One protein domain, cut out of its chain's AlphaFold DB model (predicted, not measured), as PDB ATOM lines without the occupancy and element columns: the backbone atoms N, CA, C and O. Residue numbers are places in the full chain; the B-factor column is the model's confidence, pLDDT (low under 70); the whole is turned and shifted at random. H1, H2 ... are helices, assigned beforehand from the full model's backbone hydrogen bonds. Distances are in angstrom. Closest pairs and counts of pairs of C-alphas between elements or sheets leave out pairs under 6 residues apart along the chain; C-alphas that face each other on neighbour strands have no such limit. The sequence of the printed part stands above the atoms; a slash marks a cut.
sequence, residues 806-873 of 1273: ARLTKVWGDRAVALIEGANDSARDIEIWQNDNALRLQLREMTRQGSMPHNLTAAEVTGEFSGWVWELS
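AT A GLANCE: This is residues 806 to 873 of the 1273 residues of the protein "GNAT family N-acetyltransferase" of Candidatus Saccharibacteria bacterium oral taxon 955 (UniProt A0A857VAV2). One long helix, H3, is a spine; short H1 and H2 cross its first part, and H4 and H5 lie where the chain folds back. The 68 printed residues include five named helices, H1 to H5 in order, and no named strand: all helix, mostly crossed. The outline is elongated, 37 by 22 by 22 A, and only just loose, close to compact, with a radius of gyration of the C-alphas of 13.2 A.

HOW THE PARTS SIT: H1, residues 806 to 812, touches the hub H3, residues 827 to 849, with 827 to 834 alone, about perpendicular at 77 degrees; closest C-alphas Val 811 and Glu 831, 5.9 A. H2, residues 815 to 820, touches residues 830 to 834 of H3 alone, only just about perpendicular at 71 degrees; closest C-alphas Ala 818 and Ile 830, 5.9 A. H4, residues 858 to 862, touches residues 840 to 847 of H3 alone; closest C-alphas Leu 843 and Ala 858, 5.7 A. H5, residues 866 to 872, only just touches residues 832 to 836 of H3 alone, with 3 pairs of C-alphas within 8 A; closest Ile 832 and Trp 870, 7.0 A. In H1 to H5 every O i to N i+4 pair is within hydrogen-bond range.

IN THESE COORDINATES: H1 begins at C-alpha 806 (304.498, 257.972, 281.648). H3 is 33.0 A long. H5 ends at C-alpha 872 (291.835, 273.064, 279.399).

THE WHOLE: The two farthest C-alphas, Thr 809 and His 854, are 37.7 A apart. The printed part has no cut and no long link. Under pLDDT 70 are residues 823, 828 to 829, 832, 867 and 870.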
ATOM      1  N   ALA A 806     304.910 257.598 283.003       77.38
ATOM      2  CA  ALA A 806     304.498 257.972 281.648       77.38
ATOM      3  C   ALA A 806     304.574 259.485 281.366       77.38
ATOM      4  O   ALA A 806     304.894 259.889 280.250       77.38
ATOM      5  N   ARG A 807     304.301 260.334 282.368       81.44
ATOM      6  CA  ARG A 807     304.463 261.788 282.232       81.44
ATOM      7  C   ARG A 807     305.941 262.143 282.150       81.44
ATOM      8  O   ARG A 807     306.335 262.894 281.267       81.44
ATOM      9  N   LEU A 808     306.752 261.594 283.056       85.81
ATOM     10  CA  LEU A 808     308.183 261.896 283.131       85.81
ATOM     11  C   LEU A 808     308.918 261.520 281.845       85.81
ATOM     12  O   LEU A 808     309.723 262.308 281.357       85.81
ATOM     13  N   THR A 809     308.613 260.355 281.273       88.25
ATOM     14  CA  THR A 809     309.208 259.916 280.004       88.25
ATOM     15  C   THR A 809     308.770 260.785 278.827       88.25
ATOM     16  O   THR A 809     309.603 261.152 278.000       88.25
ATOM     17  N   LYS A 810     307.488 261.166 278.767       85.81
ATOM     18  CA  LYS A 810     306.921 262.008 277.701       85.81
ATOM     19  C   LYS A 810     307.553 263.402 277.644       85.81
ATOM     20  O   LYS A 810     307.851 263.899 276.562       85.81
ATOM     21  N   VAL A 811     307.739 264.048 278.792       87.38
ATOM     22  CA  VAL A 811     308.176 265.456 278.841       87.38
ATOM     23  C   VAL A 811     309.687 265.642 278.736       87.38
ATOM     24  O   VAL A 811     310.149 266.729 278.400       87.38
ATOM     25  N   TRP A 812     310.469 264.591 279.002       89.69
ATOM     26  CA  TRP A 812     311.929 264.680 279.051       89.69
ATOM     27  C   TRP A 812     312.547 265.183 277.738       89.69
ATOM     28  O   TRP A 812     313.432 266.039 277.763       89.69
ATOM     29  N   GLY A 813     312.054 264.693 276.595       84.81
ATOM     30  CA  GLY A 813     312.614 265.003 275.275       84.81
ATOM     31  C   GLY A 813     312.487 266.474 274.863       84.81
ATOM     32  O   GLY A 813     313.408 267.016 274.254       84.81
ATOM     33  N   ASP A 814     311.395 267.137 275.251       87.56
ATOM     34  CA  ASP A 814     311.134 268.533 274.873       87.56
ATOM     35  C   ASP A 814     311.512 269.539 275.963       87.56
ATOM     36  O   ASP A 814     311.352 270.746 275.782       87.56
ATOM     37  N   ARG A 815     312.054 269.062 277.087       88.88
ATOM     38  CA  ARG A 815     312.388 269.878 278.257       88.88
ATOM     39  C   ARG A 815     313.199 271.124 277.899       88.88
ATOM     40  O   ARG A 815     312.852 272.216 278.329       88.88
ATOM     41  N   ALA A 816     314.247 270.992 277.085       87.81
ATOM     42  CA  ALA A 816     315.068 272.138 276.683       87.81
ATOM     43  C   ALA A 816     314.267 273.191 275.901       87.81
ATOM     44  O   ALA A 816     314.405 274.383 276.161       87.81
ATOM     45  N   VAL A 817     313.421 272.745 274.965       86.12
ATOM     46  CA  VAL A 817     312.589 273.620 274.125       86.12
ATOM     47  C   VAL A 817     311.565 274.354 274.980       86.12
ATOM     48  O   VAL A 817     311.445 275.572 274.880       86.12
ATOM     49  N   ALA A 818     310.900 273.626 275.875       84.44
ATOM     50  CA  ALA A 818     309.918 274.183 276.790       84.44
ATOM     51  C   ALA A 818     310.519 275.301 277.658       84.44
ATOM     52  O   ALA A 818     309.931 276.374 277.763       84.44
ATOM     53  N   LEU A 819     311.722 275.096 278.211       85.00
ATOM     54  CA  LEU A 819     312.414 276.105 279.023       85.00
ATOM     55  C   LEU A 819     312.740 277.380 278.232       85.00
ATOM     56  O   LEU A 819     312.565 278.481 278.744       85.00
ATOM     57  N   ILE A 820     313.194 277.244 276.982       82.69
ATOM     58  CA  ILE A 820     313.499 278.391 276.103       82.69
ATOM     59  C   ILE A 820     312.240 279.209 275.823       82.69
ATOM     60  O   ILE A 820     312.291 280.436 275.765       82.69
ATOM     61  N   GLU A 821     311.106 278.532 275.662       78.56
ATOM     62  CA  GLU A 821     309.809 279.165 275.430       78.56
ATOM     63  C   GLU A 821     309.126 279.653 276.721       78.56
ATOM     64  O   GLU A 821     307.994 280.135 276.673       78.56
ATOM     65  N   GLY A 822     309.821 279.583 277.862       72.88
ATOM     66  CA  GLY A 822     309.378 280.148 279.136       72.88
ATOM     67  C   GLY A 822     308.532 279.215 280.000       72.88
ATOM     68  O   GLY A 822     307.924 279.679 280.963       72.88
ATOM     69  N   ALA A 823     308.471 277.917 279.688       69.81
ATOM     70  CA  ALA A 823     307.901 276.932 280.602       69.81
ATOM     71  C   ALA A 823     308.830 276.720 281.805       69.81
ATOM     72  O   ALA A 823     310.053 276.818 281.692       69.81
ATOM     73  N   ASN A 824     308.263 276.373 282.957       73.56
ATOM     74  CA  ASN A 824     309.069 276.045 284.129       73.56
ATOM     75  C   ASN A 824     309.664 274.647 284.012       73.56
ATOM     76  O   ASN A 824     309.142 273.778 283.312       73.56
ATOM     77  N   ASP A 825     310.716 274.396 284.787       81.56
ATOM     78  CA  ASP A 825     311.376 273.094 284.841       81.56
ATOM     79  C   ASP A 825     310.616 272.058 285.691       81.56
ATOM     80  O   ASP A 825     311.200 271.400 286.558       81.56
ATOM     81  N   SER A 826     309.310 271.930 285.453       78.75
ATOM     82  CA  SER A 826     308.437 270.960 286.106       78.75
ATOM     83  C   SER A 826     307.803 270.017 285.086       78.75
ATOM     84  O   SER A 826     307.446 270.413 283.976       78.75
ATOM     85  N   ALA A 827     307.623 268.748 285.454       74.31
ATOM     86  CA  ALA A 827     307.020 267.764 284.555       74.31
ATOM     87  C   ALA A 827     305.592 268.145 284.127       74.31
ATOM     88  O   ALA A 827     305.165 267.823 283.023       74.31
ATOM     89  N   ARG A 828     304.845 268.831 284.999       69.44
ATOM     90  CA  ARG A 828     303.488 269.301 284.701       69.44
ATOM     91  C   ARG A 828     303.501 270.470 283.720       69.44
ATOM     92  O   ARG A 828     302.729 270.453 282.770       69.44
ATOM     93  N   ASP A 829     304.365 271.459 283.937       68.38
ATOM     94  CA  ASP A 829     304.390 272.663 283.102       68.38
ATOM     95  C   ASP A 829     304.935 272.371 281.707       68.38
ATOM     96  O   ASP A 829     304.429 272.916 280.730       68.38
ATOM     97  N   ILE A 830     305.897 271.452 281.592       79.88
ATOM     98  CA  ILE A 830     306.378 270.988 280.288       79.88
ATOM     99  C   ILE A 830     305.265 270.231 279.547       79.88
ATOM    100  O   ILE A 830     305.090 270.442 278.352       79.88
ATOM    101  N   GLU A 831     304.467 269.398 280.228       78.00
ATOM    102  CA  GLU A 831     303.316 268.728 279.599       78.00
ATOM    103  C   GLU A 831     302.253 269.734 279.122       78.00
ATOM    104  O   GLU A 831     301.742 269.610 278.009       78.00
ATOM    105  N   ILE A 832     301.950 270.752 279.931       68.12
ATOM    106  CA  ILE A 832     301.039 271.840 279.550       68.12
ATOM    107  C   ILE A 832     301.587 272.588 278.330       68.12
ATOM    108  O   ILE A 832     300.859 272.801 277.362       68.12
ATOM    109  N   TRP A 833     302.878 272.929 278.337       83.06
ATOM    110  CA  TRP A 833     303.545 273.560 277.201       83.06
ATOM    111  C   TRP A 833     303.486 272.685 275.939       83.06
ATOM    112  O   TRP A 833     303.199 273.199 274.860       83.06
ATOM    113  N   GLN A 834     303.687 271.366 276.050       83.44
ATOM    114  CA  GLN A 834     303.576 270.446 274.911       83.44
ATOM    115  C   GLN A 834     302.167 270.476 274.311       83.44
ATOM    116  O   GLN A 834     302.014 270.520 273.088       83.44
ATOM    117  N   ASN A 835     301.143 270.485 275.165       77.19
ATOM    118  CA  ASN A 835     299.750 270.545 274.739       77.19
ATOM    119  C   ASN A 835     299.418 271.910 274.099       77.19
ATOM    120  O   ASN A 835     298.792 271.942 273.040       77.19
ATOM    121  N   ASP A 836     299.898 273.027 274.661       75.81
ATOM    122  CA  ASP A 836     299.766 274.364 274.056       75.81
ATOM    123  C   ASP A 836     300.482 274.446 272.696       75.81
ATOM    124  O   ASP A 836     299.924 274.929 271.710       75.81
ATOM    125  N   ASN A 837     301.697 273.907 272.586       82.94
ATOM    126  CA  ASN A 837     302.438 273.883 271.329       82.94
ATOM    127  C   ASN A 837     301.724 273.033 270.260       82.94
ATOM    128  O   ASN A 837     301.573 273.463 269.111       82.94
ATOM    129  N   ALA A 838     301.202 271.861 270.636       84.81
ATOM    130  CA  ALA A 838     300.384 271.031 269.753       84.81
ATOM    131  C   ALA A 838     299.119 271.773 269.286       84.81
ATOM    132  O   ALA A 838     298.777 271.731 268.100       84.81
ATOM    133  N   LEU A 839     298.456 272.506 270.186       84.25
ATOM    134  CA  LEU A 839     297.313 273.349 269.849       84.25
ATOM    135  C   LEU A 839     297.700 274.460 268.866       84.25
ATOM    136  O   LEU A 839     297.015 274.650 267.861       84.25
ATOM    137  N   ARG A 840     298.813 275.169 269.090       84.38
ATOM    138  CA  ARG A 840     299.302 276.216 268.174       84.38
ATOM    139  C   ARG A 840     299.560 275.671 266.769       84.38
ATOM    140  O   ARG A 840     299.213 276.329 265.785       84.38
ATOM    141  N   LEU A 841     300.144 274.476 266.657       86.31
ATOM    142  CA  LEU A 841     300.360 273.802 265.372       86.31
ATOM    143  C   LEU A 841     299.031 273.446 264.692       86.31
ATOM    144  O   LEU A 841     298.859 273.732 263.503       86.31
ATOM    145  N   GLN A 842     298.071 272.905 265.444       88.75
ATOM    146  CA  GLN A 842     296.740 272.590 264.928       88.75
ATOM    147  C   GLN A 842     295.984 273.844 264.470       88.75
ATOM    148  O   GLN A 842     295.423 273.848 263.379       88.75
ATOM    149  N   LEU A 843     296.019 274.936 265.238       88.31
ATOM    150  CA  LEU A 843     295.383 276.205 264.870       88.31
ATOM    151  C   LEU A 843     295.947 276.779 263.565       88.31
ATOM    152  O   LEU A 843     295.187 277.276 262.728       88.31
ATOM    153  N   ARG A 844     297.270 276.693 263.358       87.31
ATOM    154  CA  ARG A 844     297.912 277.097 262.093       87.31
ATOM    155  C   ARG A 844     297.398 276.263 260.923       87.31
ATOM    156  O   ARG A 844     297.057 276.823 259.883       87.31
ATOM    157  N   GLU A 845     297.305 274.950 261.105       89.00
ATOM    158  CA  GLU A 845     296.835 274.038 260.065       89.00
ATOM    159  C   GLU A 845     295.344 274.230 259.753       89.00
ATOM    160  O   GLU A 845     294.970 274.341 258.586       89.00
ATOM    161  N   MET A 846     294.498 274.382 260.773       88.38
ATOM    162  CA  MET A 846     293.068 274.651 260.596       88.38
ATOM    163  C   MET A 846     292.817 275.997 259.913       88.38
ATOM    164  O   MET A 846     291.963 276.101 259.032       88.38
ATOM    165  N   THR A 847     293.603 277.024 260.252       88.62
ATOM    166  CA  THR A 847     293.550 278.324 259.567       88.62
ATOM    167  C   THR A 847     293.937 278.183 258.095       88.62
ATOM    168  O   THR A 847     293.256 278.719 257.224       88.62
ATOM    169  N   ARG A 848     294.994 277.415 257.795       89.06
ATOM    170  CA  ARG A 848     295.448 277.144 256.423       89.06
ATOM    171  C   ARG A 848     294.405 276.382 255.600       89.06
ATOM    172  O   ARG A 848     294.270 276.635 254.405       89.06
ATOM    173  N   GLN A 849     293.690 275.451 256.226       90.38
ATOM    174  CA  GLN A 849     292.663 274.624 255.591       90.38
ATOM    175  C   GLN A 849     291.272 275.283 255.556       90.38
ATOM    176  O   GLN A 849     290.379 274.770 254.888       90.38
ATOM    177  N   GLY A 850     291.072 276.401 256.262       86.38
ATOM    178  CA  GLY A 850     289.761 277.037 256.405       86.38
ATOM    179  C   GLY A 850     288.768 276.223 257.244       86.38
ATOM    180  O   GLY A 850     287.565 276.354 257.048       86.38
ATOM    181  N   SER A 851     289.255 275.373 258.155       88.81
ATOM    182  CA  SER A 851     288.450 274.473 258.998       88.81
ATOM    183  C   SER A 851     288.205 274.997 260.420       88.81
ATOM    184  O   SER A 851     287.676 274.273 261.260       88.81
ATOM    185  N   MET A 852     288.566 276.254 260.703       90.38
ATOM    186  CA  MET A 852     288.254 276.912 261.979       90.38
ATOM    187  C   MET A 852     286.734 277.008 262.214       90.38
ATOM    188  O   MET A 852     285.991 277.255 261.257       90.38
ATOM    189  N   PRO A 853     286.250 276.873 263.466       90.62
ATOM    190  CA  PRO A 853     284.859 277.163 263.795       90.62
ATOM    191  C   PRO A 853     284.455 278.571 263.341       90.62
ATOM    192  O   PRO A 853     285.199 279.533 263.499       90.62
ATOM    193  N   HIS A 854     283.252 278.701 262.787       90.06
ATOM    194  CA  HIS A 854     282.773 279.940 262.160       90.06
ATOM    195  C   HIS A 854     282.730 281.163 263.098       90.06
ATOM    196  O   HIS A 854     282.725 282.299 262.630       90.06
ATOM    197  N   ASN A 855     282.677 280.939 264.409       91.31
ATOM    198  CA  ASN A 855     282.602 281.959 265.448       91.31
ATOM    199  C   ASN A 855     283.945 282.195 266.169       91.31
ATOM    200  O   ASN A 855     283.969 282.991 267.106       91.31
ATOM    201  N   LEU A 856     285.041 281.529 265.781       91.69
ATOM    202  CA  LEU A 856     286.312 281.548 266.512       91.69
ATOM    203  C   LEU A 856     287.519 281.640 265.569       91.69
ATOM    204  O   LEU A 856     287.637 280.889 264.603       91.69
ATOM    205  N   THR A 857     288.458 282.531 265.874       89.38
ATOM    206  CA  THR A 857     289.715 282.683 265.124       89.38
ATOM    207  C   THR A 857     290.920 282.181 265.918       89.38
ATOM    208  O   THR A 857     290.914 282.170 267.147       89.38
ATOM    209  N   ALA A 858     292.003 281.803 265.230       86.06
ATOM    210  CA  ALA A 858     293.226 281.339 265.894       86.06
ATOM    211  C   ALA A 858     293.874 282.416 266.790       86.06
ATOM    212  O   ALA A 858     294.459 282.093 267.825       86.06
ATOM    213  N   ALA A 859     293.739 283.694 266.416       84.62
ATOM    214  CA  ALA A 859     294.224 284.825 267.209       84.62
ATOM    215  C   ALA A 859     293.429 284.997 268.513       84.62
ATOM    216  O   ALA A 859     294.013 285.297 269.549       84.62
ATOM    217  N   GLU A 860     292.116 284.763 268.487       83.50
ATOM    218  CA  GLU A 860     291.295 284.789 269.704       83.50
ATOM    219  C   GLU A 860     291.656 283.629 270.638       83.50
ATOM    220  O   GLU A 860     291.808 283.853 271.834       83.50
ATOM    221  N   VAL A 861     291.871 282.417 270.107       81.56
ATOM    222  CA  VAL A 861     292.254 281.247 270.925       81.56
ATOM    223  C   VAL A 861     293.576 281.476 271.658       81.56
ATOM    224  O   VAL A 861     293.677 281.210 272.849       81.56
ATOM    225  N   THR A 862     294.583 281.998 270.957       76.75
ATOM    226  CA  THR A 862     295.928 282.217 271.519       76.75
ATOM    227  C   THR A 862     296.076 283.532 272.290       76.75
ATOM    228  O   THR A 862     297.049 283.697 273.020       76.75
ATOM    229  N   GLY A 863     295.129 284.464 272.143       76.25
ATOM    230  CA  GLY A 863     295.118 285.767 272.807       76.25
ATOM    231  C   GLY A 863     294.056 285.857 273.903       76.25
ATOM    232  O   GLY A 863     294.360 285.641 275.076       76.25
ATOM    233  N   GLU A 864     292.814 286.173 273.512       77.69
ATOM    234  CA  GLU A 864     291.661 286.366 274.419       77.69
ATOM    235  C   GLU A 864     291.425 285.142 275.315       77.69
ATOM    236  O   GLU A 864     291.183 285.288 276.509       77.69
ATOM    237  N   PHE A 865     291.551 283.937 274.756       80.69
ATOM    238  CA  PHE A 865     291.298 282.677 275.456       80.69
ATOM    239  C   PHE A 865     292.578 281.966 275.919       80.69
ATOM    240  O   PHE A 865     292.541 280.780 276.229       80.69
ATOM    241  N   SER A 866     293.710 282.665 276.024       73.00
ATOM    242  CA  SER A 866     294.980 282.066 276.474       73.00
ATOM    243  C   SER A 866     294.881 281.396 277.855       73.00
ATOM    244  O   SER A 866     295.362 280.278 278.034       73.00
ATOM    245  N   GLY A 867     294.181 282.016 278.814       69.06
ATOM    246  CA  GLY A 867     293.912 281.409 280.125       69.06
ATOM    247  C   GLY A 867     293.025 280.158 280.050       69.06
ATOM    248  O   GLY A 867     293.212 279.212 280.812       69.06
ATOM    249  N   TRP A 868     292.100 280.118 279.087       80.94
ATOM    250  CA  TRP A 868     291.252 278.954 278.817       80.94
ATOM    251  C   TRP A 868     292.040 277.810 278.192       80.94
ATOM    252  O   TRP A 868     291.899 276.666 278.612       80.94
ATOM    253  N   VAL A 869     292.902 278.120 277.224       76.25
ATOM    254  CA  VAL A 869     293.831 277.156 276.631       76.25
ATOM    255  C   VAL A 869     294.700 276.531 277.713       76.25
ATOM    256  O   VAL A 869     294.782 275.308 277.788       76.25
ATOM    257  N   TRP A 870     295.291 277.353 278.585       69.12
ATOM    258  CA  TRP A 870     296.143 276.869 279.666       69.12
ATOM    259  C   TRP A 870     295.398 275.897 280.587       69.12
ATOM    260  O   TRP A 870     295.860 274.777 280.798       69.12
ATOM    261  N   GLU A 871     294.211 276.270 281.071       72.50
ATOM    262  CA  GLU A 871     293.451 275.419 281.992       72.50
ATOM    263  C   GLU A 871     292.953 274.134 281.313       72.50
ATOM    264  O   GLU A 871     293.155 273.041 281.841       72.50
ATOM    265  N   LEU A 872     292.373 274.226 280.112       78.75
ATOM    266  CA  LEU A 872     291.835 273.064 279.399       78.75
ATOM    267  C   LEU A 872     292.932 272.101 278.923       78.75
ATOM    268  O   LEU A 872     292.709 270.890 278.903       78.75
ATOM    269  N   SER A 873     294.128 272.601 278.596       73.81
ATOM    270  CA  SER A 873     295.269 271.778 278.165       73.81
ATOM    271  C   SER A 873     295.767 270.802 279.231       73.81
ATOM    272  O   SER A 873     296.447 269.831 278.907       73.81
TER     273      SER A 873